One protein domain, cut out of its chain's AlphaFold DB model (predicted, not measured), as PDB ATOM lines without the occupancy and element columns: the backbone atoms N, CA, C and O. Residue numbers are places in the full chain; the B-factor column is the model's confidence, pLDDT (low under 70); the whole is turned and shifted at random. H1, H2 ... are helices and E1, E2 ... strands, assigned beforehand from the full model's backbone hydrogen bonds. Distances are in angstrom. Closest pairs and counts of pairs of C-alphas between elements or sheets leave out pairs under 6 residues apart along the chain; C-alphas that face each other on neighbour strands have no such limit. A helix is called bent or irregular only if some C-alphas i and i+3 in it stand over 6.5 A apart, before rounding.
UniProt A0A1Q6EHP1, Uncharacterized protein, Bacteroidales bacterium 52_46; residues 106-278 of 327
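This is residues 106 to 278 of the 327 residues of an uncharacterized protein of Bacteroidales bacterium 52_46 (UniProt A0A1Q6EHP1). A long, slender bundle is built round helix H1, with H3 and then H4 running back one after the other along it and H6 returning beside it. At the end of the bundle where H1 finishes lie the hairpin E1 E2 and the short helix H2; from this end residues 259 to 270 run back to H7, by the start of H1. The printed part has 173 residues, mostly helix by class, with seven named helices and two named strands in the order H1 H2 H3 H4 H5 H6 E1 E2 H7; the sheet, order E1 - E2, is antiparallel. It is loose, with a radius of gyration of the C-alphas of 20.8 A, and spans 68 by 35 by 19 A.

Look first for E1, residues 246 to 250, and E2, residues 253 to 258. Find C-alpha 106 at (75.782, 85.325, 53.753); from there H1 runs 56.7 A to C-alpha 144 at (71.701, 57.273, 4.621). H2 is residues 151 to 159, H3 165 to 180 with 22.1 A, and H4 190 to 211 with 31.6 A. H5, residues 214 to 220, is only just irregular, with C-alphas 215 and 218 7.0 A apart. H6, residues 222 to 241, measures 29.4 A, and H7, residues 271 to 277, ends at C-alpha 277 at (59.953, 80.741, 53.235).

In the hairpin E1 and E2, find N 248 and O 255, 3.0 A apart and within hydrogen-bond range. The closest C-alphas of H1 and E1, Gly 140 and Ile 247, are 4.6 A apart; those of H2 and E2, Val 153 and Val 255, 6.1 A. H1, H3, H4 and H6 form a bundle, helices side by side. H1 touches H3 with residues 127 to 142 alone, closest at the C-alphas of Glu 127 and Leu 180, 6.6 A, a shallow tilt of 17 degrees, opposite ways. It touches H4 at Ala 116 and Ile 202, C-alphas 6.1 A apart, and H6 at Leu 119 and Ser 228, 6.4 A, at 1 degree, the same way. H4 and H5 form a helical hairpin. H7 touches H1 at a steep tilt of 43 degrees, closest at the C-alphas of Ala 111 and Phe 272, 5.0 A. In H2, H3, H4 and H7 every O i to N i+4 pair is within hydrogen-bond range; H1 has 34 of 35, H6 14 of 16, and H5 1 of 3, beside 2 of 4 O i to N i+3 pairs.

The C-alphas farthest apart, Val 214 and Gly 252, are 68.8 A apart. The printed part has no cut, and E2 to H7 is a long link. Confidence is under 70 at residues 182 to 188.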
ATOM      1  N   GLU A 106      74.698  85.881  54.575       92.38
ATOM      2  CA  GLU A 106      75.782  85.325  53.753       92.38
ATOM      3  C   GLU A 106      75.433  83.941  53.191       92.38
ATOM      4  O   GLU A 106      75.678  83.659  52.016       92.38
ATOM      5  N   ALA A 107      74.807  83.091  54.011       92.19
ATOM      6  CA  ALA A 107      74.363  81.765  53.596       92.19
ATOM      7  C   ALA A 107      73.275  81.861  52.517       92.19
ATOM      8  O   ALA A 107      73.338  81.159  51.508       92.19
ATOM      9  N   LEU A 108      72.329  82.784  52.684       92.81
ATOM     10  CA  LEU A 108      71.259  83.028  51.723       92.81
ATOM     11  C   LEU A 108      71.778  83.649  50.419       92.81
ATOM     12  O   LEU A 108      71.345  83.251  49.344       92.81
ATOM     13  N   GLN A 109      72.750  84.560  50.469       93.88
ATOM     14  CA  GLN A 109      73.397  85.087  49.261       93.88
ATOM     15  C   GLN A 109      74.149  83.995  48.489       93.88
ATOM     16  O   GLN A 109      74.136  83.990  47.257       93.88
ATOM     17  N   LYS A 110      74.769  83.046  49.199       94.56
ATOM     18  CA  LYS A 110      75.400  81.875  48.583       94.56
ATOM     19  C   LYS A 110      74.366  80.934  47.959       94.56
ATOM     20  O   LYS A 110      74.586  80.472  46.843       94.56
ATOM     21  N   ALA A 111      73.247  80.689  48.641       94.12
ATOM     22  CA  ALA A 111      72.130  79.916  48.101       94.12
ATOM     23  C   ALA A 111      71.556  80.573  46.834       94.12
ATOM     24  O   ALA A 111      71.368  79.902  45.827       94.12
ATOM     25  N   ALA A 112      71.386  81.899  46.833       94.81
ATOM     26  CA  ALA A 112      70.929  82.635  45.657       94.81
ATOM     27  C   ALA A 112      71.900  82.522  44.472       94.81
ATOM     28  O   ALA A 112      71.475  82.387  43.328       94.81
ATOM     29  N   LEU A 113      73.212  82.552  44.731       95.50
ATOM     30  CA  LEU A 113      74.214  82.342  43.688       95.50
ATOM     31  C   LEU A 113      74.135  80.927  43.100       95.50
ATOM     32  O   LEU A 113      74.165  80.788  41.881       95.50
ATOM     33  N   ALA A 114      73.982  79.906  43.946       95.56
ATOM     34  CA  ALA A 114      73.809  78.528  43.494       95.56
ATOM     35  C   ALA A 114      72.524  78.358  42.665       95.56
ATOM     36  O   ALA A 114      72.563  77.780  41.583       95.56
ATOM     37  N   ASP A 115      71.405  78.928  43.115       95.88
ATOM     38  CA  ASP A 115      70.144  78.905  42.373       95.88
ATOM     39  C   ASP A 115      70.275  79.639  41.021       95.88
ATOM     40  O   ASP A 115      69.815  79.131  40.002       95.88
ATOM     41  N   ALA A 116      70.977  80.782  40.964       96.69
ATOM     42  CA  ALA A 116      71.272  81.477  39.705       96.69
ATOM     43  C   ALA A 116      72.084  80.601  38.734       96.69
ATOM     44  O   ALA A 116      71.816  80.578  37.530       96.69
ATOM     45  N   GLU A 117      73.094  79.891  39.241       96.12
ATOM     46  CA  GLU A 117      73.888  78.954  38.443       96.12
ATOM     47  C   GLU A 117      73.059  77.757  37.972       96.12
ATOM     48  O   GLU A 117      73.199  77.362  36.816       96.12
ATOM     49  N   ASN A 118      72.158  77.238  38.806       95.75
ATOM     50  CA  ASN A 118      71.243  76.159  38.441       95.75
ATOM     51  C   ASN A 118      70.275  76.588  37.328       95.75
ATOM     52  O   ASN A 118      70.130  75.869  36.339       95.75
ATOM     53  N   LEU A 119      69.680  77.785  37.427       97.00
ATOM     54  CA  LEU A 119      68.815  78.348  36.380       97.00
ATOM     55  C   LEU A 119      69.571  78.519  35.053       97.00
ATOM     56  O   LEU A 119      69.074  78.155  33.990       97.00
ATOM     57  N   ARG A 120      70.816  79.012  35.100       96.88
ATOM     58  CA  ARG A 120      71.700  79.068  33.920       96.88
ATOM     59  C   ARG A 120      72.069  77.680  33.401       96.88
ATOM     60  O   ARG A 120      72.231  77.499  32.195       96.88
ATOM     61  N   GLY A 121      72.210  76.712  34.301       96.25
ATOM     62  CA  GLY A 121      72.487  75.313  34.000       96.25
ATOM     63  C   GLY A 121      71.420  74.685  33.110       96.25
ATOM     64  O   GLY A 121      71.776  73.957  32.191       96.25
ATOM     65  N   MET A 122      70.148  75.056  33.280       97.25
ATOM     66  CA  MET A 122      69.048  74.587  32.425       97.25
ATOM     67  C   MET A 122      69.298  74.885  30.939       97.25
ATOM     68  O   MET A 122      69.109  74.012  30.094       97.25
ATOM     69  N   PHE A 123      69.792  76.088  30.622       96.31
ATOM     70  CA  PHE A 123      70.170  76.452  29.254       96.31
ATOM     71  C   PHE A 123      71.355  75.632  28.750       96.31
ATOM     72  O   PHE A 123      71.353  75.225  27.595       96.31
ATOM     73  N   ARG A 124      72.358  75.361  29.597       95.75
ATOM     74  CA  ARG A 124      73.513  74.533  29.209       95.75
ATOM     75  C   ARG A 124      73.088  73.100  28.900       95.75
ATOM     76  O   ARG A 124      73.452  72.584  27.854       95.75
ATOM     77  N   THR A 125      72.266  72.498  29.759       96.19
ATOM     78  CA  THR A 125      71.725  71.148  29.547       96.19
ATOM     79  C   THR A 125      70.915  71.066  28.258       96.19
ATOM     80  O   THR A 125      71.089  70.124  27.489       96.19
ATOM     81  N   TYR A 126      70.070  72.065  27.991       95.88
ATOM     82  CA  TYR A 126      69.351  72.168  26.723       95.88
ATOM     83  C   TYR A 126      70.315  72.279  25.532       95.88
ATOM     84  O   TYR A 126      70.229  71.492  24.596       95.88
ATOM     85  N   GLU A 127      71.278  73.204  25.581       94.69
ATOM     86  CA  GLU A 127      72.234  73.422  24.490       94.69
ATOM     87  C   GLU A 127      73.068  72.178  24.184       94.69
ATOM     88  O   GLU A 127      73.282  71.855  23.019       94.69
ATOM     89  N   GLU A 128      73.542  71.476  25.209       94.75
ATOM     90  CA  GLU A 128      74.307  70.239  25.060       94.75
ATOM     91  C   GLU A 128      73.462  69.126  24.432       94.75
ATOM     92  O   GLU A 128      73.922  68.471  23.490       94.75
ATOM     93  N   ALA A 129      72.221  68.948  24.896       94.44
ATOM     94  CA  ALA A 129      71.310  67.941  24.362       94.44
ATOM     95  C   ALA A 129      70.969  68.203  22.887       94.44
ATOM     96  O   ALA A 129      71.101  67.301  22.061       94.44
ATOM     97  N   GLU A 130      70.620  69.440  22.533       93.81
ATOM     98  CA  GLU A 130      70.277  69.804  21.154       93.81
ATOM     99  C   GLU A 130      71.495  69.742  20.219       93.81
ATOM    100  O   GLU A 130      71.390  69.266  19.088       93.81
ATOM    101  N   ARG A 131      72.692  70.145  20.680       93.19
ATOM    102  CA  ARG A 131      73.938  69.970  19.904       93.19
ATOM    103  C   ARG A 131      74.217  68.496  19.623       93.19
ATOM    104  O   ARG A 131      74.618  68.158  18.509       93.19
ATOM    105  N   SER A 132      74.010  67.633  20.616       94.31
ATOM    106  CA  SER A 132      74.184  66.189  20.461       94.31
ATOM    107  C   SER A 132      73.153  65.600  19.495       94.31
ATOM    108  O   SER A 132      73.540  64.899  18.561       94.31
ATOM    109  N   ALA A 133      71.873  65.948  19.654       94.19
ATOM    110  CA  ALA A 133      70.792  65.478  18.792       94.19
ATOM    111  C   ALA A 133      70.992  65.897  17.326       94.19
ATOM    112  O   ALA A 133      70.838  65.073  16.419       94.19
ATOM    113  N   LEU A 134      71.412  67.146  17.090       92.56
ATOM    114  CA  LEU A 134      71.774  67.643  15.760       92.56
ATOM    115  C   LEU A 134      72.929  66.841  15.157       92.56
ATOM    116  O   LEU A 134      72.829  66.405  14.016       92.56
ATOM    117  N   ALA A 135      74.002  66.599  15.915       93.56
ATOM    118  CA  ALA A 135      75.152  65.840  15.422       93.56
ATOM    119  C   ALA A 135      74.781  64.395  15.041       93.56
ATOM    120  O   ALA A 135      75.195  63.908  13.984       93.56
ATOM    121  N   VAL A 136      73.971  63.726  15.870       95.69
ATOM    122  CA  VAL A 136      73.456  62.374  15.598       95.69
ATOM    123  C   VAL A 136      72.591  62.368  14.339       95.69
ATOM    124  O   VAL A 136      72.801  61.535  13.458       95.69
ATOM    125  N   THR A 137      71.665  63.323  14.224       95.06
ATOM    126  CA  THR A 137      70.761  63.430  13.070       95.06
ATOM    127  C   THR A 137      71.540  63.678  11.783       95.06
ATOM    128  O   THR A 137      71.364  62.950  10.811       95.06
ATOM    129  N   THR A 138      72.451  64.656  11.780       93.44
ATOM    130  CA  THR A 138      73.284  64.981  10.614       93.44
ATOM    131  C   THR A 138      74.125  63.788  10.175       93.44
ATOM    132  O   THR A 138      74.164  63.481   8.987       93.44
ATOM    133  N   THR A 139      74.746  63.074  11.118       95.31
ATOM    134  CA  THR A 139      75.533  61.871  10.804       95.31
ATOM    135  C   THR A 139      74.651  60.787  10.182       95.31
ATOM    136  O   THR A 139      75.022  60.183   9.178       95.31
ATOM    137  N   GLY A 140      73.457  60.567  10.738       95.00
ATOM    138  CA  GLY A 140      72.478  59.630  10.192       95.00
ATOM    139  C   GLY A 140      72.024  59.996   8.776       95.00
ATOM    140  O   GLY A 140      71.993  59.132   7.903       95.00
ATOM    141  N   LEU A 141      71.743  61.279   8.522       94.75
ATOM    142  CA  LEU A 141      71.372  61.786   7.195       94.75
ATOM    143  C   LEU A 141      72.510  61.612   6.183       94.75
ATOM    144  O   LEU A 141      72.264  61.150   5.074       94.75
ATOM    145  N   GLN A 142      73.748  61.944   6.558       94.31
ATOM    146  CA  GLN A 142      74.916  61.795   5.683       94.31
ATOM    147  C   GLN A 142      75.183  60.330   5.322       94.31
ATOM    148  O   GLN A 142      75.507  60.041   4.171       94.31
ATOM    149  N   ASN A 143      75.010  59.416   6.281       94.06
ATOM    150  CA  ASN A 143      75.203  57.983   6.070       94.06
ATOM    151  C   ASN A 143      74.089  57.353   5.221       94.06
ATOM    152  O   ASN A 143      74.366  56.446   4.446       94.06
ATOM    153  N   ALA A 144      72.842  57.812   5.364       94.12
ATOM    154  CA  ALA A 144      71.701  57.273   4.621       94.12
ATOM    155  C   ALA A 144      71.550  57.863   3.208       94.12
ATOM    156  O   ALA A 144      70.851  57.301   2.364       94.12
ATOM    157  N   PHE A 145      72.162  59.019   2.936       93.25
ATOM    158  CA  PHE A 145      72.001  59.700   1.658       93.25
ATOM    159  C   PHE A 145      72.609  58.890   0.503       93.25
ATOM    160  O   PHE A 145      73.805  58.625   0.481       93.25
ATOM    161  N   GLY A 146      71.782  58.530  -0.484       86.06
ATOM    162  CA  GLY A 146      72.197  57.723  -1.640       86.06
ATOM    163  C   GLY A 146      72.268  56.213  -1.379       86.06
ATOM    164  O   GLY A 146      72.508  55.458  -2.319       86.06
ATOM    165  N   GLU A 147      72.004  55.779  -0.146       91.94
ATOM    166  CA  GLU A 147      72.023  54.380   0.277       91.94
ATOM    167  C   GLU A 147      70.612  53.771   0.328       91.94
ATOM    168  O   GLU A 147      69.589  54.471   0.312       91.94
ATOM    169  N   GLU A 148      70.537  52.438   0.413       90.44
ATOM    170  CA  GLU A 148      69.257  51.747   0.577       90.44
ATOM    171  C   GLU A 148      68.609  52.135   1.917       90.44
ATOM    172  O   GLU A 148      69.161  51.943   3.001       90.44
ATOM    173  N   SER A 149      67.436  52.760   1.832       92.62
ATOM    174  CA  SER A 149      66.721  53.344   2.968       92.62
ATOM    175  C   SER A 149      65.236  53.001   2.906       92.62
ATOM    176  O   SER A 149      64.661  52.863   1.811       92.62
ATOM    177  N   ASP A 150      64.605  52.907   4.074       93.00
ATOM    178  CA  ASP A 150      63.169  52.690   4.194       93.00
ATOM    179  C   ASP A 150      62.345  53.893   3.697       93.00
ATOM    180  O   ASP A 150      62.865  54.956   3.333       93.00
ATOM    181  N   LEU A 151      61.025  53.705   3.621       92.12
ATOM    182  CA  LEU A 151      60.118  54.749   3.150       92.12
ATOM    183  C   LEU A 151      60.153  55.986   4.062       92.12
ATOM    184  O   LEU A 151      60.133  57.102   3.552       92.12
ATOM    185  N   ASN A 152      60.277  55.801   5.381       92.94
ATOM    186  CA  ASN A 152      60.246  56.896   6.352       92.94
ATOM    187  C   ASN A 152      61.453  57.835   6.204       92.94
ATOM    188  O   ASN A 152      61.294  59.055   6.229       92.94
ATOM    189  N   VAL A 153      62.658  57.288   6.000       92.56
ATOM    190  CA  VAL A 153      63.870  58.080   5.737       92.56
ATOM    191  C   VAL A 153      63.739  58.855   4.417       92.56
ATOM    192  O   VAL A 153      64.079  60.036   4.352       92.56
ATOM    193  N   LYS A 154      63.184  58.234   3.366       91.81
ATOM    194  CA  LYS A 154      62.952  58.893   2.062       91.81
ATOM    195  C   LYS A 154      61.915  60.017   2.144       91.81
ATOM    196  O   LYS A 154      62.112  61.091   1.568       91.81
ATOM    197  N   GLU A 155      60.823  59.789   2.870       93.25
ATOM    198  CA  GLU A 155      59.808  60.808   3.150       93.25
ATOM    199  C   GLU A 155      60.399  61.969   3.953       93.25
ATOM    200  O   GLU A 155      60.115  63.127   3.643       93.25
ATOM    201  N   TYR A 156      61.283  61.681   4.912       92.94
ATOM    202  CA  TYR A 156      61.980  62.709   5.676       92.94
ATOM    203  C   TYR A 156      62.872  63.588   4.789       92.94
ATOM    204  O   TYR A 156      62.747  64.810   4.844       92.94
ATOM    205  N   PHE A 157      63.714  63.002   3.926       93.06
ATOM    206  CA  PHE A 157      64.531  63.777   2.978       93.06
ATOM    207  C   PHE A 157      63.671  64.682   2.088       93.06
ATOM    208  O   PHE A 157      63.996  65.855   1.895       93.06
ATOM    209  N   THR A 158      62.535  64.167   1.608       92.00
ATOM    210  CA  THR A 158      61.588  64.935   0.785       92.00
ATOM    211  C   THR A 158      60.971  66.093   1.574       92.00
ATOM    212  O   THR A 158      60.950  67.226   1.096       92.00
ATOM    213  N   ALA A 159      60.503  65.835   2.799       90.50
ATOM    214  CA  ALA A 159      59.898  66.843   3.668       90.50
ATOM    215  C   ALA A 159      60.899  67.922   4.118       90.50
ATOM    216  O   ALA A 159      60.521  69.083   4.271       90.50
ATOM    217  N   ALA A 160      62.167  67.546   4.302       88.50
ATOM    218  CA  ALA A 160      63.267  68.445   4.642       88.50
ATOM    219  C   ALA A 160      63.884  69.153   3.417       88.50
ATOM    220  O   ALA A 160      64.796  69.959   3.586       88.50
ATOM    221  N   ALA A 161      63.386  68.876   2.203       91.44
ATOM    222  CA  ALA A 161      63.899  69.398   0.935       91.44
ATOM    223  C   ALA A 161      65.399  69.113   0.697       91.44
ATOM    224  O   ALA A 161      66.114  69.936   0.131       91.44
ATOM    225  N   ILE A 162      65.871  67.933   1.107       92.75
ATOM    226  CA  ILE A 162      67.262  67.495   0.950       92.75
ATOM    227  C   ILE A 162      67.391  66.666  -0.334       92.75
ATOM    228  O   ILE A 162      66.832  65.575  -0.435       92.75
ATOM    229  N   SER A 163      68.148  67.172  -1.309       91.31
ATOM    230  CA  SER A 163      68.394  66.523  -2.609       91.31
ATOM    231  C   SER A 163      69.879  66.275  -2.904       91.31
ATOM    232  O   SER A 163      70.204  65.589  -3.871       91.31
ATOM    233  N   ASN A 164      70.790  66.837  -2.107       91.12
ATOM    234  CA  ASN A 164      72.236  66.637  -2.200       91.12
ATOM    235  C   ASN A 164      72.913  66.823  -0.825       91.12
ATOM    236  O   ASN A 164      72.294  67.318   0.115       91.12
ATOM    237  N   TYR A 165      74.199  66.473  -0.709       87.69
ATOM    238  CA  TYR A 165      74.960  66.631   0.542       87.69
ATOM    239  C   TYR A 165      75.029  68.082   1.056       87.69
ATOM    240  O   TYR A 165      74.978  68.297   2.263       87.69
ATOM    241  N   GLY A 166      75.089  69.083   0.173       88.44
ATOM    242  CA  GLY A 166      75.074  70.499   0.566       88.44
ATOM    243  C   GLY A 166      73.736  70.953   1.161       88.44
ATOM    244  O   GLY A 166      73.703  71.854   2.006       88.44
ATOM    245  N   ASP A 167      72.632  70.298   0.793       91.06
ATOM    246  CA  ASP A 167      71.324  70.551   1.403       91.06
ATOM    247  C   ASP A 167      71.275  70.028   2.846       91.06
ATOM    248  O   ASP A 167      70.616  70.641   3.683       91.06
ATOM    249  N   ILE A 168      72.011  68.953   3.170       90.88
ATOM    250  CA  ILE A 168      72.133  68.440   4.548       90.88
ATOM    251  C   ILE A 168      72.839  69.474   5.433       90.88
ATOM    252  O   ILE A 168      72.358  69.778   6.526       90.88
ATOM    253  N   ASP A 169      73.939  70.059   4.953       87.56
ATOM    254  CA  ASP A 169      74.664  71.103   5.686       87.56
ATOM    255  C   ASP A 169      73.797  72.356   5.879       87.56
ATOM    256  O   ASP A 169      73.748  72.934   6.968       87.56
ATOM    257  N   THR A 170      73.061  72.750   4.837       88.31
ATOM    258  CA  THR A 170      72.129  73.887   4.888       88.31
ATOM    259  C   THR A 170      70.981  73.628   5.865       88.31
ATOM    260  O   THR A 170      70.648  74.497   6.675       88.31
ATOM    261  N   TRP A 171      70.400  72.426   5.835       89.88
ATOM    262  CA  TRP A 171      69.367  71.986   6.769       89.88
ATOM    263  C   TRP A 171      69.881  72.015   8.213       89.88
ATOM    264  O   TRP A 171      69.269  72.658   9.067       89.88
ATOM    265  N   MET A 172      71.055  71.431   8.473       88.50
ATOM    266  CA  MET A 172      71.679  71.423   9.798       88.50
ATOM    267  C   MET A 172      71.903  72.848  10.319       88.50
ATOM    268  O   MET A 172      71.622  73.134  11.484       88.50
ATOM    269  N   LEU A 173      72.408  73.758   9.480       86.19
ATOM    270  CA  LEU A 173      72.619  75.155   9.866       86.19
ATOM    271  C   LEU A 173      71.302  75.866  10.197       86.19
ATOM    272  O   LEU A 173      71.267  76.651  11.149       86.19
ATOM    273  N   ASN A 174      70.228  75.584   9.454       85.94
ATOM    274  CA  ASN A 174      68.902  76.142   9.716       85.94
ATOM    275  C   ASN A 174      68.323  75.634  11.042       85.94
ATOM    276  O   ASN A 174      67.899  76.450  11.863       85.94
ATOM    277  N   GLU A 175      68.368  74.325  11.297       86.56
ATOM    278  CA  GLU A 175      67.910  73.745  12.567       86.56
ATOM    279  C   GLU A 175      68.734  74.265  13.748       86.56
ATOM    280  O   GLU A 175      68.186  74.732  14.747       86.56
ATOM    281  N   ARG A 176      70.064  74.313  13.601       86.75
ATOM    282  CA  ARG A 176      70.962  74.904  14.600       86.75
ATOM    283  C   ARG A 176      70.612  76.369  14.876       86.75
ATOM    284  O   ARG A 176      70.643  76.799  16.028       86.75
ATOM    285  N   ARG A 177      70.242  77.145  13.853       82.75
ATOM    286  CA  ARG A 177      69.794  78.535  14.025       82.75
ATOM    287  C   ARG A 177      68.472  78.625  14.783       82.75
ATOM    288  O   ARG A 177      68.315  79.524  15.604       82.75
ATOM    289  N   MET A 178      67.528  77.728  14.518       82.69
ATOM    290  CA  MET A 178      66.222  77.731  15.182       82.69
ATOM    291  C   MET A 178      66.319  77.305  16.649       82.69
ATOM    292  O   MET A 178      65.760  77.977  17.518       82.69
ATOM    293  N   LEU A 179      67.059  76.229  16.923       87.38
ATOM    294  CA  LEU A 179      67.140  75.609  18.246       87.38
ATOM    295  C   LEU A 179      68.150  76.300  19.168       87.38
ATOM    296  O   LEU A 179      67.881  76.433  20.360       87.38
ATOM    297  N   LEU A 180      69.285  76.755  18.622       87.69
ATOM    298  CA  LEU A 180      70.429  77.269  19.391       87.69
ATOM    299  C   LEU A 180      70.805  78.715  19.050       87.69
ATOM    300  O   LEU A 180      71.572  79.339  19.776       87.69
ATOM    301  N   GLY A 181      70.302  79.271  17.946       78.69
ATOM    302  CA  GLY A 181      70.559  80.660  17.555       78.69
ATOM    303  C   GLY A 181      71.995  80.994  17.122       78.69
ATOM    304  O   GLY A 181      72.262  82.153  16.831       78.69
ATOM    305  N   ASP A 182      72.889  80.005  17.006       67.88
ATOM    306  CA  ASP A 182      74.345  80.145  16.778       67.88
ATOM    307  C   ASP A 182      74.781  80.926  15.509       67.88
ATOM    308  O   ASP A 182      75.972  81.176  15.336       67.88
ATOM    309  N   THR A 183      73.877  81.285  14.589       55.41
ATOM    310  CA  THR A 183      74.236  81.837  13.261       55.41
ATOM    311  C   THR A 183      73.442  83.082  12.832       55.41
ATOM    312  O   THR A 183      73.504  83.478  11.669       55.41
ATOM    313  N   GLY A 184      72.698  83.728  13.738       47.72
ATOM    314  CA  GLY A 184      71.969  84.975  13.454       47.72
ATOM    315  C   GLY A 184      72.616  86.200  14.104       47.72
ATOM    316  O   GLY A 184      73.093  86.116  15.231       47.72
ATOM    317  N   ALA A 185      72.603  87.354  13.425       47.22
ATOM    318  CA  ALA A 185      72.907  88.636  14.063       47.22
ATOM    319  C   ALA A 185      71.977  88.862  15.276       47.22
ATOM    320  O   ALA A 185      70.804  88.462  15.229       47.22
ATOM    321  N   GLU A 186      72.486  89.503  16.338       41.41
ATOM    322  CA  GLU A 186      71.701  89.909  17.514       41.41
ATOM    323  C   GLU A 186      70.391  90.580  17.060       41.41
ATOM    324  O   GLU A 186      70.403  91.567  16.327       41.41
ATOM    325  N   GLY A 187      69.250  89.986  17.427       49.25
ATOM    326  CA  GLY A 187      67.911  90.433  17.013       49.25
ATOM    327  C   GLY A 187      67.175  89.535  16.006       49.25
ATOM    328  O   GLY A 187      65.998  89.771  15.750       49.25
ATOM    329  N   THR A 188      67.808  88.482  15.467       53.12
ATOM    330  CA  THR A 188      67.166  87.529  14.522       53.12
ATOM    331  C   THR A 188      67.141  86.069  14.991       53.12
ATOM    332  O   THR A 188      66.617  85.204  14.288       53.12
ATOM    333  N   ALA A 189      67.669  85.788  16.188       72.19
ATOM    334  CA  ALA A 189      67.755  84.458  16.788       72.19
ATOM    335  C   ALA A 189      66.863  84.370  18.047       72.19
ATOM    336  O   ALA A 189      67.307  84.753  19.133       72.19
ATOM    337  N   PRO A 190      65.617  83.858  17.937       78.94
ATOM    338  CA  PRO A 190      64.642  83.862  19.032       78.94
ATOM    339  C   PRO A 190      65.139  83.204  20.324       78.94
ATOM    340  O   PRO A 190      64.800  83.663  21.412       78.94
ATOM    341  N   TYR A 191      65.952  82.149  20.209       88.19
ATOM    342  CA  TYR A 191      66.555  81.478  21.358       88.19
ATOM    343  C   TYR A 191      67.578  82.361  22.089       88.19
ATOM    344  O   TYR A 191      67.502  82.492  23.307       88.19
ATOM    345  N   LEU A 192      68.498  83.017  21.368       86.94
ATOM    346  CA  LEU A 192      69.514  83.874  21.991       86.94
ATOM    347  C   LEU A 192      68.887  85.086  22.676       86.94
ATOM    348  O   LEU A 192      69.276  85.419  23.793       86.94
ATOM    349  N   THR A 193      67.883  85.709  22.051       86.31
ATOM    350  CA  THR A 193      67.126  86.801  22.678       86.31
ATOM    351  C   THR A 193      66.436  86.328  23.954       86.31
ATOM    352  O   THR A 193      66.500  87.008  24.975       86.31
ATOM    353  N   TYR A 194      65.815  85.147  23.924       90.19
ATOM    354  CA  TYR A 194      65.183  84.571  25.106       90.19
ATOM    355  C   TYR A 194      66.195  84.284  26.225       90.19
ATOM    356  O   TYR A 194      66.001  84.745  27.349       90.19
ATOM    357  N   LYS A 195      67.299  83.593  25.912       92.69
ATOM    358  CA  LYS A 195      68.376  83.287  26.863       92.69
ATOM    359  C   LYS A 195      68.969  84.558  27.467       92.69
ATOM    360  O   LYS A 195      69.156  84.614  28.677       92.69
ATOM    361  N   HIS A 196      69.231  85.579  26.651       91.62
ATOM    362  CA  HIS A 196      69.749  86.864  27.117       91.62
ATOM    363  C   HIS A 196      68.775  87.560  28.074       91.62
ATOM    364  O   HIS A 196      69.177  87.983  29.154       91.62
ATOM    365  N   ASN A 197      67.486  87.622  27.724       92.38
ATOM    366  CA  ASN A 197      66.468  88.217  28.589       92.38
ATOM    367  C   ASN A 197      66.339  87.454  29.916       92.38
ATOM    368  O   ASN A 197      66.277  88.072  30.976       92.38
ATOM    369  N   ALA A 198      66.333  86.119  29.871       94.75
ATOM    370  CA  ALA A 198      66.294  85.290  31.071       94.75
ATOM    371  C   ALA A 198      67.547  85.488  31.942       94.75
ATOM    372  O   ALA A 198      67.427  85.656  33.152       94.75
ATOM    373  N   ASP A 199      68.739  85.531  31.344       95.00
ATOM    374  CA  ASP A 199      69.991  85.767  32.068       95.00
ATOM    375  C   ASP A 199      70.077  87.179  32.664       95.00
ATOM    376  O   ASP A 199      70.603  87.343  33.769       95.00
ATOM    377  N   SER A 200      69.509  88.185  31.990       95.50
ATOM    378  CA  SER A 200      69.349  89.533  32.548       95.50
ATOM    379  C   SER A 200      68.472  89.493  33.796       95.50
ATOM    380  O   SER A 200      68.901  89.967  34.841       95.50
ATOM    381  N   LEU A 201      67.302  88.847  33.735       95.44
ATOM    382  CA  LEU A 201      66.408  88.720  34.893       95.44
ATOM    383  C   LEU A 201      67.071  87.972  36.061       95.44
ATOM    384  O   LEU A 201      66.935  88.387  37.210       95.44
ATOM    385  N   ILE A 202      67.825  86.904  35.776       96.50
ATOM    386  CA  ILE A 202      68.610  86.170  36.784       96.50
ATOM    387  C   ILE A 202      69.689  87.078  37.395       96.50
ATOM    388  O   ILE A 202      69.912  87.052  38.607       96.50
ATOM    389  N   SER A 203      70.372  87.876  36.574       95.75
ATOM    390  CA  SER A 203      71.443  88.776  37.017       95.75
ATOM    391  C   SER A 203      70.923  89.948  37.840       95.75
ATOM    392  O   SER A 203      71.533  90.282  38.860       95.75
ATOM    393  N   ASP A 204      69.799  90.534  37.438       93.94
ATOM    394  CA  ASP A 204      69.127  91.619  38.152       93.94
ATOM    395  C   ASP A 204      68.655  91.126  39.521       93.94
ATOM    396  O   ASP A 204      69.013  91.702  40.549       93.94
ATOM    397  N   TRP A 205      67.978  89.974  39.555       94.56
ATOM    398  CA  TRP A 205      67.583  89.316  40.800       94.56
ATOM    399  C   TRP A 205      68.778  89.040  41.723       94.56
ATOM    400  O   TRP A 205      68.762  89.401  42.902       94.56
ATOM    401  N   LEU A 206      69.848  88.432  41.199       94.25
ATOM    402  CA  LEU A 206      71.037  88.124  41.994       94.25
ATOM    403  C   LEU A 206      71.708  89.402  42.521       94.25
ATOM    404  O   LEU A 206      72.241  89.407  43.634       94.25
ATOM    405  N   THR A 207      71.690  90.479  41.739       93.06
ATOM    406  CA  THR A 207      72.205  91.791  42.149       93.06
ATOM    407  C   THR A 207      71.377  92.360  43.297       93.06
ATOM    408  O   THR A 207      71.952  92.753  44.313       93.06
ATOM    409  N   ASP A 208      70.051  92.306  43.203       91.25
ATOM    410  CA  ASP A 208      69.146  92.751  44.266       91.25
ATOM    411  C   ASP A 208      69.357  91.962  45.567       91.25
ATOM    412  O   ASP A 208      69.432  92.538  46.660       91.25
ATOM    413  N   VAL A 209      69.534  90.642  45.466       91.12
ATOM    414  CA  VAL A 209      69.864  89.799  46.623       91.12
ATOM    415  C   VAL A 209      71.245  90.158  47.188       91.12
ATOM    416  O   VAL A 209      71.425  90.206  48.404       91.12
ATOM    417  N   LYS A 210      72.238  90.487  46.355       89.69
ATOM    418  CA  LYS A 210      73.568  90.918  46.831       89.69
ATOM    419  C   LYS A 210      73.537  92.258  47.564       89.69
ATOM    420  O   LYS A 210      74.209  92.393  48.592       89.69
ATOM    421  N   VAL A 211      72.741  93.217  47.084       90.31
ATOM    422  CA  VAL A 211      72.497  94.494  47.779       90.31
ATOM    423  C   VAL A 211      71.874  94.238  49.153       90.31
ATOM    424  O   VAL A 211      72.247  94.891  50.129       90.31
ATOM    425  N   TRP A 212      71.014  93.218  49.249       88.00
ATOM    426  CA  TRP A 212      70.349  92.802  50.485       88.00
ATOM    427  C   TRP A 212      69.499  93.925  51.084       88.00
ATOM    428  O   TRP A 212      69.579  94.233  52.276       88.00
ATOM    429  N   ASP A 213      68.684  94.560  50.241       86.19
ATOM    430  CA  ASP A 213      67.659  95.472  50.731       86.19
ATOM    431  C   ASP A 213      66.629  94.675  51.540       86.19
ATOM    432  O   ASP A 213      65.932  93.792  51.027       86.19
ATOM    433  N   VAL A 214      66.529  95.021  52.822       79.06
ATOM    434  CA  VAL A 214      65.613  94.428  53.795       79.06
ATOM    435  C   VAL A 214      64.182  94.439  53.260       79.06
ATOM    436  O   VAL A 214      63.477  93.444  53.398       79.06
ATOM    437  N   MET A 215      63.768  95.519  52.593       77.69
ATOM    438  CA  MET A 215      62.419  95.671  52.040       77.69
ATOM    439  C   MET A 215      62.186  94.835  50.780       77.69
ATOM    440  O   MET A 215      61.030  94.589  50.426       77.69
ATOM    441  N   ALA A 216      63.250  94.420  50.092       83.31
ATOM    442  CA  ALA A 216      63.182  93.675  48.841       83.31
ATOM    443  C   ALA A 216      63.355  92.168  49.037       83.31
ATOM    444  O   ALA A 216      62.708  91.409  48.323       83.31
ATOM    445  N   VAL A 217      64.153  91.722  50.014       83.75
ATOM    446  CA  VAL A 217      64.546  90.306  50.160       83.75
ATOM    447  C   VAL A 217      63.348  89.348  50.218       83.75
ATOM    448  O   VAL A 217      63.356  88.312  49.560       83.75
ATOM    449  N   GLY A 218      62.267  89.730  50.910       84.50
ATOM    450  CA  GLY A 218      61.043  88.928  50.969       84.50
ATOM    451  C   GLY A 218      60.293  88.845  49.634       84.50
ATOM    452  O   GLY A 218      59.613  87.863  49.388       84.50
ATOM    453  N   ARG A 219      60.422  89.847  48.754       86.44
ATOM    454  CA  ARG A 219      59.872  89.795  47.386       86.44
ATOM    455  C   ARG A 219      60.770  89.012  46.438       86.44
ATOM    456  O   ARG A 219      60.252  88.379  45.527       86.44
ATOM    457  N   GLN A 220      62.084  89.052  46.650       90.00
ATOM    458  CA  GLN A 220      63.048  88.356  45.799       90.00
ATOM    459  C   GLN A 220      63.011  86.832  45.974       90.00
ATOM    460  O   GLN A 220      63.521  86.122  45.114       90.00
ATOM    461  N   SER A 221      62.403  86.304  47.044       86.25
ATOM    462  CA  SER A 221      62.317  84.854  47.262       86.25
ATOM    463  C   SER A 221      61.468  84.127  46.222       86.25
ATOM    464  O   SER A 221      61.788  82.995  45.899       86.25
ATOM    465  N   LYS A 222      60.439  84.771  45.661       88.44
ATOM    466  CA  LYS A 222      59.547  84.150  44.665       88.44
ATOM    467  C   LYS A 222      60.109  84.146  43.244       88.44
ATOM    468  O   LYS A 222      59.606  83.428  42.389       88.44
ATOM    469  N   VAL A 223      61.116  84.981  42.967       91.38
ATOM    470  CA  VAL A 223      61.615  85.198  41.601       91.38
ATOM    471  C   VAL A 223      62.197  83.912  41.001       91.38
ATOM    472  O   VAL A 223      61.796  83.569  39.890       91.38
ATOM    473  N   PRO A 224      63.050  83.135  41.699       91.12
ATOM    474  CA  PRO A 224      63.515  81.850  41.176       91.12
ATOM    475  C   PRO A 224      62.373  80.857  40.927       91.12
ATOM    476  O   PRO A 224      62.368  80.205  39.883       91.12
ATOM    477  N   GLY A 225      61.385  80.792  41.829       90.00
ATOM    478  CA  GLY A 225      60.201  79.938  41.691       90.00
ATOM    479  C   GLY A 225      59.273  80.334  40.540       90.00
ATOM    480  O   GLY A 225      58.571  79.488  40.001       90.00
ATOM    481  N   GLU A 226      59.292  81.597  40.110       91.81
ATOM    482  CA  GLU A 226      58.582  82.074  38.915       91.81
ATOM    483  C   GLU A 226      59.402  81.842  37.628       91.81
ATOM    484  O   GLU A 226      58.843  81.470  36.594       91.81
ATOM    485  N   LEU A 227      60.727  82.030  37.679       94.38
ATOM    486  CA  LEU A 227      61.621  81.884  36.523       94.38
ATOM    487  C   LEU A 227      61.869  80.421  36.138       94.38
ATOM    488  O   LEU A 227      61.828  80.099  34.953       94.38
ATOM    489  N   SER A 228      62.112  79.541  37.112       95.19
ATOM    490  CA  SER A 228      62.394  78.113  36.898       95.19
ATOM    491  C   SER A 228      61.353  77.414  36.004       95.19
ATOM    492  O   SER A 228      61.724  76.937  34.925       95.19
ATOM    493  N   PRO A 229      60.048  77.399  36.350       96.00
ATOM    494  CA  PRO A 229      59.035  76.735  35.531       96.00
ATOM    495  C   PRO A 229      58.854  77.408  34.165       96.00
ATOM    496  O   PRO A 229      58.591  76.730  33.168       96.00
ATOM    497  N   ALA A 230      59.025  78.733  34.083       95.12
ATOM    498  CA  ALA A 230      58.953  79.458  32.817       95.12
ATOM    499  C   ALA A 230      60.090  79.050  31.865       95.12
ATOM    500  O   ALA A 230      59.835  78.794  30.687       95.12
ATOM    501  N   ILE A 231      61.320  78.933  32.381       96.88
ATOM    502  CA  ILE A 231      62.497  78.474  31.631       96.88
ATOM    503  C   ILE A 231      62.333  77.016  31.214       96.88
ATOM    504  O   ILE A 231      62.455  76.709  30.029       96.88
ATOM    505  N   ALA A 232      61.988  76.123  32.147       96.56
ATOM    506  CA  ALA A 232      61.768  74.711  31.842       96.56
ATOM    507  C   ALA A 232      60.704  74.539  30.750       96.56
ATOM    508  O   ALA A 232      60.924  73.832  29.764       96.56
ATOM    509  N   SER A 233      59.560  75.221  30.884       95.50
ATOM    510  CA  SER A 233      58.476  75.117  29.909       95.50
ATOM    511  C   SER A 233      58.875  75.625  28.524       95.50
ATOM    512  O   SER A 233      58.459  75.004  27.544       95.50
ATOM    513  N   ASP A 234      59.600  76.741  28.418       94.00
ATOM    514  CA  ASP A 234      60.000  77.290  27.117       94.00
ATOM    515  C   ASP A 234      61.023  76.378  26.430       94.00
ATOM    516  O   ASP A 234      60.836  76.011  25.270       94.00
ATOM    517  N   LEU A 235      62.043  75.919  27.165       94.88
ATOM    518  CA  LEU A 235      63.069  75.016  26.636       94.88
ATOM    519  C   LEU A 235      62.481  73.664  26.203       94.88
ATOM    520  O   LEU A 235      62.801  73.180  25.119       94.88
ATOM    521  N   ASN A 236      61.553  73.095  26.979       93.94
ATOM    522  CA  ASN A 236      60.859  71.856  26.609       93.94
ATOM    523  C   ASN A 236      60.024  72.018  25.332       93.94
ATOM    524  O   ASN A 236      60.062  71.159  24.454       93.94
ATOM    525  N   LYS A 237      59.298  73.136  25.192       91.81
ATOM    526  CA  LYS A 237      58.530  73.432  23.969       91.81
ATOM    527  C   LYS A 237      59.439  73.601  22.756       91.81
ATOM    528  O   LYS A 237      59.091  73.139  21.672       91.81
ATOM    529  N   ARG A 238      60.598  74.245  22.929       90.12
ATOM    530  CA  ARG A 238      61.595  74.388  21.859       90.12
ATOM    531  C   ARG A 238      62.171  73.044  21.445       90.12
ATOM    532  O   ARG A 238      62.166  72.756  20.253       90.12
ATOM    533  N   SER A 239      62.564  72.207  22.400       90.75
ATOM    534  CA  SER A 239      63.075  70.867  22.096       90.75
ATOM    535  C   SER A 239      62.046  70.029  21.327       90.75
ATOM    536  O   SER A 239      62.354  69.441  20.298       90.75
ATOM    537  N   GLN A 240      60.773  70.073  21.734       88.50
ATOM    538  CA  GLN A 240      59.682  69.394  21.018       88.50
ATOM    539  C   GLN A 240      59.434  69.929  19.599       88.50
ATOM    540  O   GLN A 240      58.848  69.223  18.778       88.50
ATOM    541  N   SER A 241      59.835  71.171  19.314       83.69
ATOM    542  CA  SER A 241      59.704  71.766  17.982       83.69
ATOM    543  C   SER A 241      60.816  71.346  17.019       83.69
ATOM    544  O   SER A 241      60.586  71.360  15.808       83.69
ATOM    545  N   GLY A 242      61.980  70.939  17.543       76.31
ATOM    546  CA  GLY A 242      63.024  70.306  16.747       76.31
ATOM    547  C   GLY A 242      62.487  69.004  16.168       76.31
ATOM    548  O   GLY A 242      61.811  68.256  16.866       76.31
ATOM    549  N   LYS A 243      62.715  68.754  14.879       80.44
ATOM    550  CA  LYS A 243      62.380  67.482  14.219       80.44
ATOM    551  C   LYS A 243      63.682  66.745  13.943       80.44
ATOM    552  O   LYS A 243      64.174  66.773  12.823       80.44
ATOM    553  N   LEU A 244      64.276  66.163  14.981       91.31
ATOM    554  CA  LEU A 244      65.632  65.611  14.937       91.31
ATOM    555  C   LEU A 244      65.605  64.074  15.004       91.31
ATOM    556  O   LEU A 244      65.719  63.517  16.102       91.31
ATOM    557  N   PRO A 245      65.421  63.357  13.877       93.81
ATOM    558  CA  PRO A 245      65.356  61.901  13.887       93.81
ATOM    559  C   PRO A 245      66.717  61.239  14.133       93.81
ATOM    560  O   PRO A 245      67.765  61.730  13.722       93.81
ATOM    561  N   VAL A 246      66.690  60.049  14.729       95.81
ATOM    562  CA  VAL A 246      67.842  59.139  14.765       95.81
ATOM    563  C   VAL A 246      67.710  58.158  13.610       95.81
ATOM    564  O   VAL A 246      66.763  57.372  13.570       95.81
ATOM    565  N   ILE A 247      68.666  58.197  12.685       95.62
ATOM    566  CA  ILE A 247      68.721  57.300  11.526       95.62
ATOM    567  C   ILE A 247      69.848  56.294  11.751       95.62
ATOM    568  O   ILE A 247      70.989  56.679  12.007       95.62
ATOM    569  N   VAL A 248      69.521  55.004  11.675       95.50
ATOM    570  CA  VAL A 248      70.457  53.896  11.917       95.50
ATOM    571  C   VAL A 248      70.377  52.872  10.797       95.50
ATOM    572  O   VAL A 248      69.345  52.740  10.145       95.50
ATOM    573  N   TYR A 249      71.462  52.132  10.590       94.75
ATOM    574  CA  TYR A 249      71.489  51.011   9.657       94.75
ATOM    575  C   TYR A 249      70.992  49.737  10.348       94.75
ATOM    576  O   TYR A 249      71.565  49.318  11.357       94.75
ATOM    577  N   GLN A 250      69.934  49.126   9.818       92.25
ATOM    578  CA  GLN A 250      69.315  47.922  10.360       92.25
ATOM    579  C   GLN A 250      68.819  47.007   9.231       92.25
ATOM    580  O   GLN A 250      68.124  47.441   8.318       92.25
ATOM    581  N   ASP A 251      69.162  45.718   9.310       88.44
ATOM    582  CA  ASP A 251      68.655  44.667   8.413       88.44
ATOM    583  C   ASP A 251      68.807  44.977   6.910       88.44
ATOM    584  O   ASP A 251      67.944  44.655   6.096       88.44
ATOM    585  N   GLY A 252      69.930  45.601   6.537       88.19
ATOM    586  CA  GLY A 252      70.254  45.931   5.147       88.19
ATOM    587  C   GLY A 252      69.893  47.356   4.725       88.19
ATOM    588  O   GLY A 252      70.406  47.804   3.706       88.19
ATOM    589  N   ASN A 253      69.092  48.078   5.520       94.25
ATOM    590  CA  ASN A 253      68.536  49.386   5.166       94.25
ATOM    591  C   ASN A 253      68.730  50.433   6.268       94.25
ATOM    592  O   ASN A 253      68.770  50.114   7.455       94.25
ATOM    593  N   TYR A 254      68.781  51.711   5.897       95.81
ATOM    594  CA  TYR A 254      68.648  52.796   6.870       95.81
ATOM    595  C   TYR A 254      67.186  53.007   7.271       95.81
ATOM    596  O   TYR A 254      66.302  53.082   6.416       95.81
ATOM    597  N   VAL A 255      66.945  53.126   8.577       95.38
ATOM    598  CA  VAL A 255      65.620  53.307   9.186       95.38
ATOM    599  C   VAL A 255      65.648  54.418  10.233       95.38
ATOM    600  O   VAL A 255      66.675  54.668  10.871       95.38
ATOM    601  N   ILE A 256      64.501  55.062  10.454       94.94
ATOM    602  CA  ILE A 256      64.312  55.989  11.578       94.94
ATOM    603  C   ILE A 256      64.041  55.169  12.847       94.94
ATOM    604  O   ILE A 256      62.944  54.641  13.022       94.94
ATOM    605  N   SER A 257      65.022  55.069  13.748       93.56
ATOM    606  CA  SER A 257      64.861  54.371  15.036       93.56
ATOM    607  C   SER A 257      64.164  55.228  16.091       93.56
ATOM    608  O   SER A 257      63.476  54.707  16.967       93.56
ATOM    609  N   ASN A 258      64.312  56.550  15.993       90.81
ATOM    610  CA  ASN A 258      63.549  57.516  16.767       90.81
ATOM    611  C   ASN A 258      63.144  58.675  15.858       90.81
ATOM    612  O   ASN A 258      64.003  59.327  15.269       90.81
ATOM    613  N   ALA A 259      61.841  58.940  15.763       86.25
ATOM    614  CA  ALA A 259      61.303  60.011  14.932       86.25
ATOM    615  C   ALA A 259      61.668  61.412  15.438       86.25
ATOM    616  O   ALA A 259      61.726  62.341  14.633       86.25
ATOM    617  N   ASN A 260      61.904  61.574  16.745       86.62
ATOM    618  CA  ASN A 260      62.327  62.852  17.296       86.62
ATOM    619  C   ASN A 260      63.112  62.722  18.610       86.62
ATOM    620  O   ASN A 260      62.625  62.177  19.604       86.62
ATOM    621  N   GLN A 261      64.316  63.276  18.634       91.12
ATOM    622  CA  GLN A 261      65.108  63.433  19.846       91.12
ATOM    623  C   GLN A 261      64.633  64.673  20.603       91.12
ATOM    624  O   GLN A 261      64.889  65.792  20.180       91.12
ATOM    625  N   THR A 262      63.952  64.471  21.730       89.44
ATOM    626  CA  THR A 262      63.522  65.562  22.614       89.44
ATOM    627  C   THR A 262      64.197  65.448  23.972       89.44
ATOM    628  O   THR A 262      64.266  64.351  24.534       89.44
ATOM    629  N   VAL A 263      64.611  66.574  24.547       91.25
ATOM    630  CA  VAL A 263      65.096  66.662  25.926       91.25
ATOM    631  C   VAL A 263      64.003  67.196  26.848       91.25
ATOM    632  O   VAL A 263      63.242  68.092  26.491       91.25
ATOM    633  N   THR A 264      63.926  66.632  28.055       93.00
ATOM    634  CA  THR A 264      63.118  67.190  29.145       93.00
ATOM    635  C   THR A 264      64.031  67.915  30.124       93.00
ATOM    636  O   THR A 264      64.853  67.301  30.803       93.00
ATOM    637  N   ILE A 265      63.875  69.229  30.192       95.25
ATOM    638  CA  ILE A 265      64.496  70.109  31.167       95.25
ATOM    639  C   ILE A 265      63.638  70.098  32.425       95.25
ATOM    640  O   ILE A 265      62.478  70.521  32.411       95.25
ATOM    641  N   ASN A 266      64.228  69.589  33.502       92.31
ATOM    642  CA  ASN A 266      63.615  69.565  34.820       92.31
ATOM    643  C   ASN A 266      63.904  70.867  35.568       92.31
ATOM    644  O   ASN A 266      64.948  71.494  35.380       92.31
ATOM    645  N   GLU A 267      62.982  71.239  36.446       92.31
ATOM    646  CA  GLU A 267      63.167  72.353  37.367       92.31
ATOM    647  C   GLU A 267      64.216  71.986  38.433       92.31
ATOM    648  O   GLU A 267      64.139  70.895  39.012       92.31
ATOM    649  N   PRO A 268      65.211  72.849  38.702       91.56
ATOM    650  CA  PRO A 268      66.170  72.617  39.773       91.56
ATOM    651  C   PRO A 268      65.521  72.756  41.157       91.56
ATOM    652  O   PRO A 268      64.536  73.471  41.334       91.56
ATOM    653  N   GLU A 269      66.116  72.128  42.177       88.19
ATOM    654  CA  GLU A 269      65.759  72.440  43.563       88.19
ATOM    655  C   GLU A 269      66.253  73.854  43.910       88.19
ATOM    656  O   GLU A 269      67.449  74.140  43.832       88.19
ATOM    657  N   LEU A 270      65.323  74.731  44.298       89.88
ATOM    658  CA  LEU A 270      65.598  76.125  44.648       89.88
ATOM    659  C   LEU A 270      65.825  76.257  46.156       89.88
ATOM    660  O   LEU A 270      64.904  76.153  46.975       89.88
ATOM    661  N   THR A 271      67.079  76.475  46.532       90.50
ATOM    662  CA  THR A 271      67.509  76.495  47.932       90.50
ATOM    663  C   THR A 271      67.251  77.838  48.609       90.50
ATOM    664  O   THR A 271      66.929  77.871  49.801       90.50
ATOM    665  N   PHE A 272      67.335  78.944  47.870       90.88
ATOM    666  CA  PHE A 272      67.129  80.294  48.388       90.88
ATOM    667  C   PHE A 272      65.681  80.523  48.816       90.88
ATOM    668  O   PHE A 272      65.425  80.922  49.954       90.88
ATOM    669  N   GLU A 273      64.728  80.225  47.928       87.19
ATOM    670  CA  GLU A 273      63.300  80.388  48.205       87.19
ATOM    671  C   GLU A 273      62.885  79.565  49.426       87.19
ATOM    672  O   GLU A 273      62.282  80.089  50.367       87.19
ATOM    673  N   LYS A 274      63.276  78.288  49.451       87.94
ATOM    674  CA  LYS A 274      62.991  77.363  50.552       87.94
ATOM    675  C   LYS A 274      63.549  77.868  51.881       87.94
ATOM    676  O   LYS A 274      62.861  77.794  52.898       87.94
ATOM    677  N   SER A 275      64.759  78.423  51.873       87.88
ATOM    678  CA  SER A 275      65.409  78.945  53.084       87.88
ATOM    679  C   SER A 275      64.744  80.221  53.613       87.88
ATOM    680  O   SER A 275      64.675  80.417  54.822       87.88
ATOM    681  N   ILE A 276      64.192  81.074  52.742       88.88
ATOM    682  CA  ILE A 276      63.476  82.295  53.160       88.88
ATOM    683  C   ILE A 276      62.039  82.008  53.601       88.88
ATOM    684  O   ILE A 276      61.515  82.696  54.475       88.88
ATOM    685  N   THR A 277      61.380  81.025  52.997       87.62
ATOM    686  CA  THR A 277      59.953  80.741  53.235       87.62
ATOM    687  C   THR A 277      59.718  79.762  54.383       87.62
ATOM    688  O   THR A 277      58.609  79.683  54.916       87.62
ATOM    689  N   THR A 278      60.759  79.049  54.820       86.12
ATOM    690  CA  THR A 278      60.682  78.116  55.946       86.12
ATOM    691  C   THR A 278      61.019  78.825  57.250       86.12
ATOM    692  O   THR A 278      62.094  79.399  57.390       86.12
TER     693      THR A 278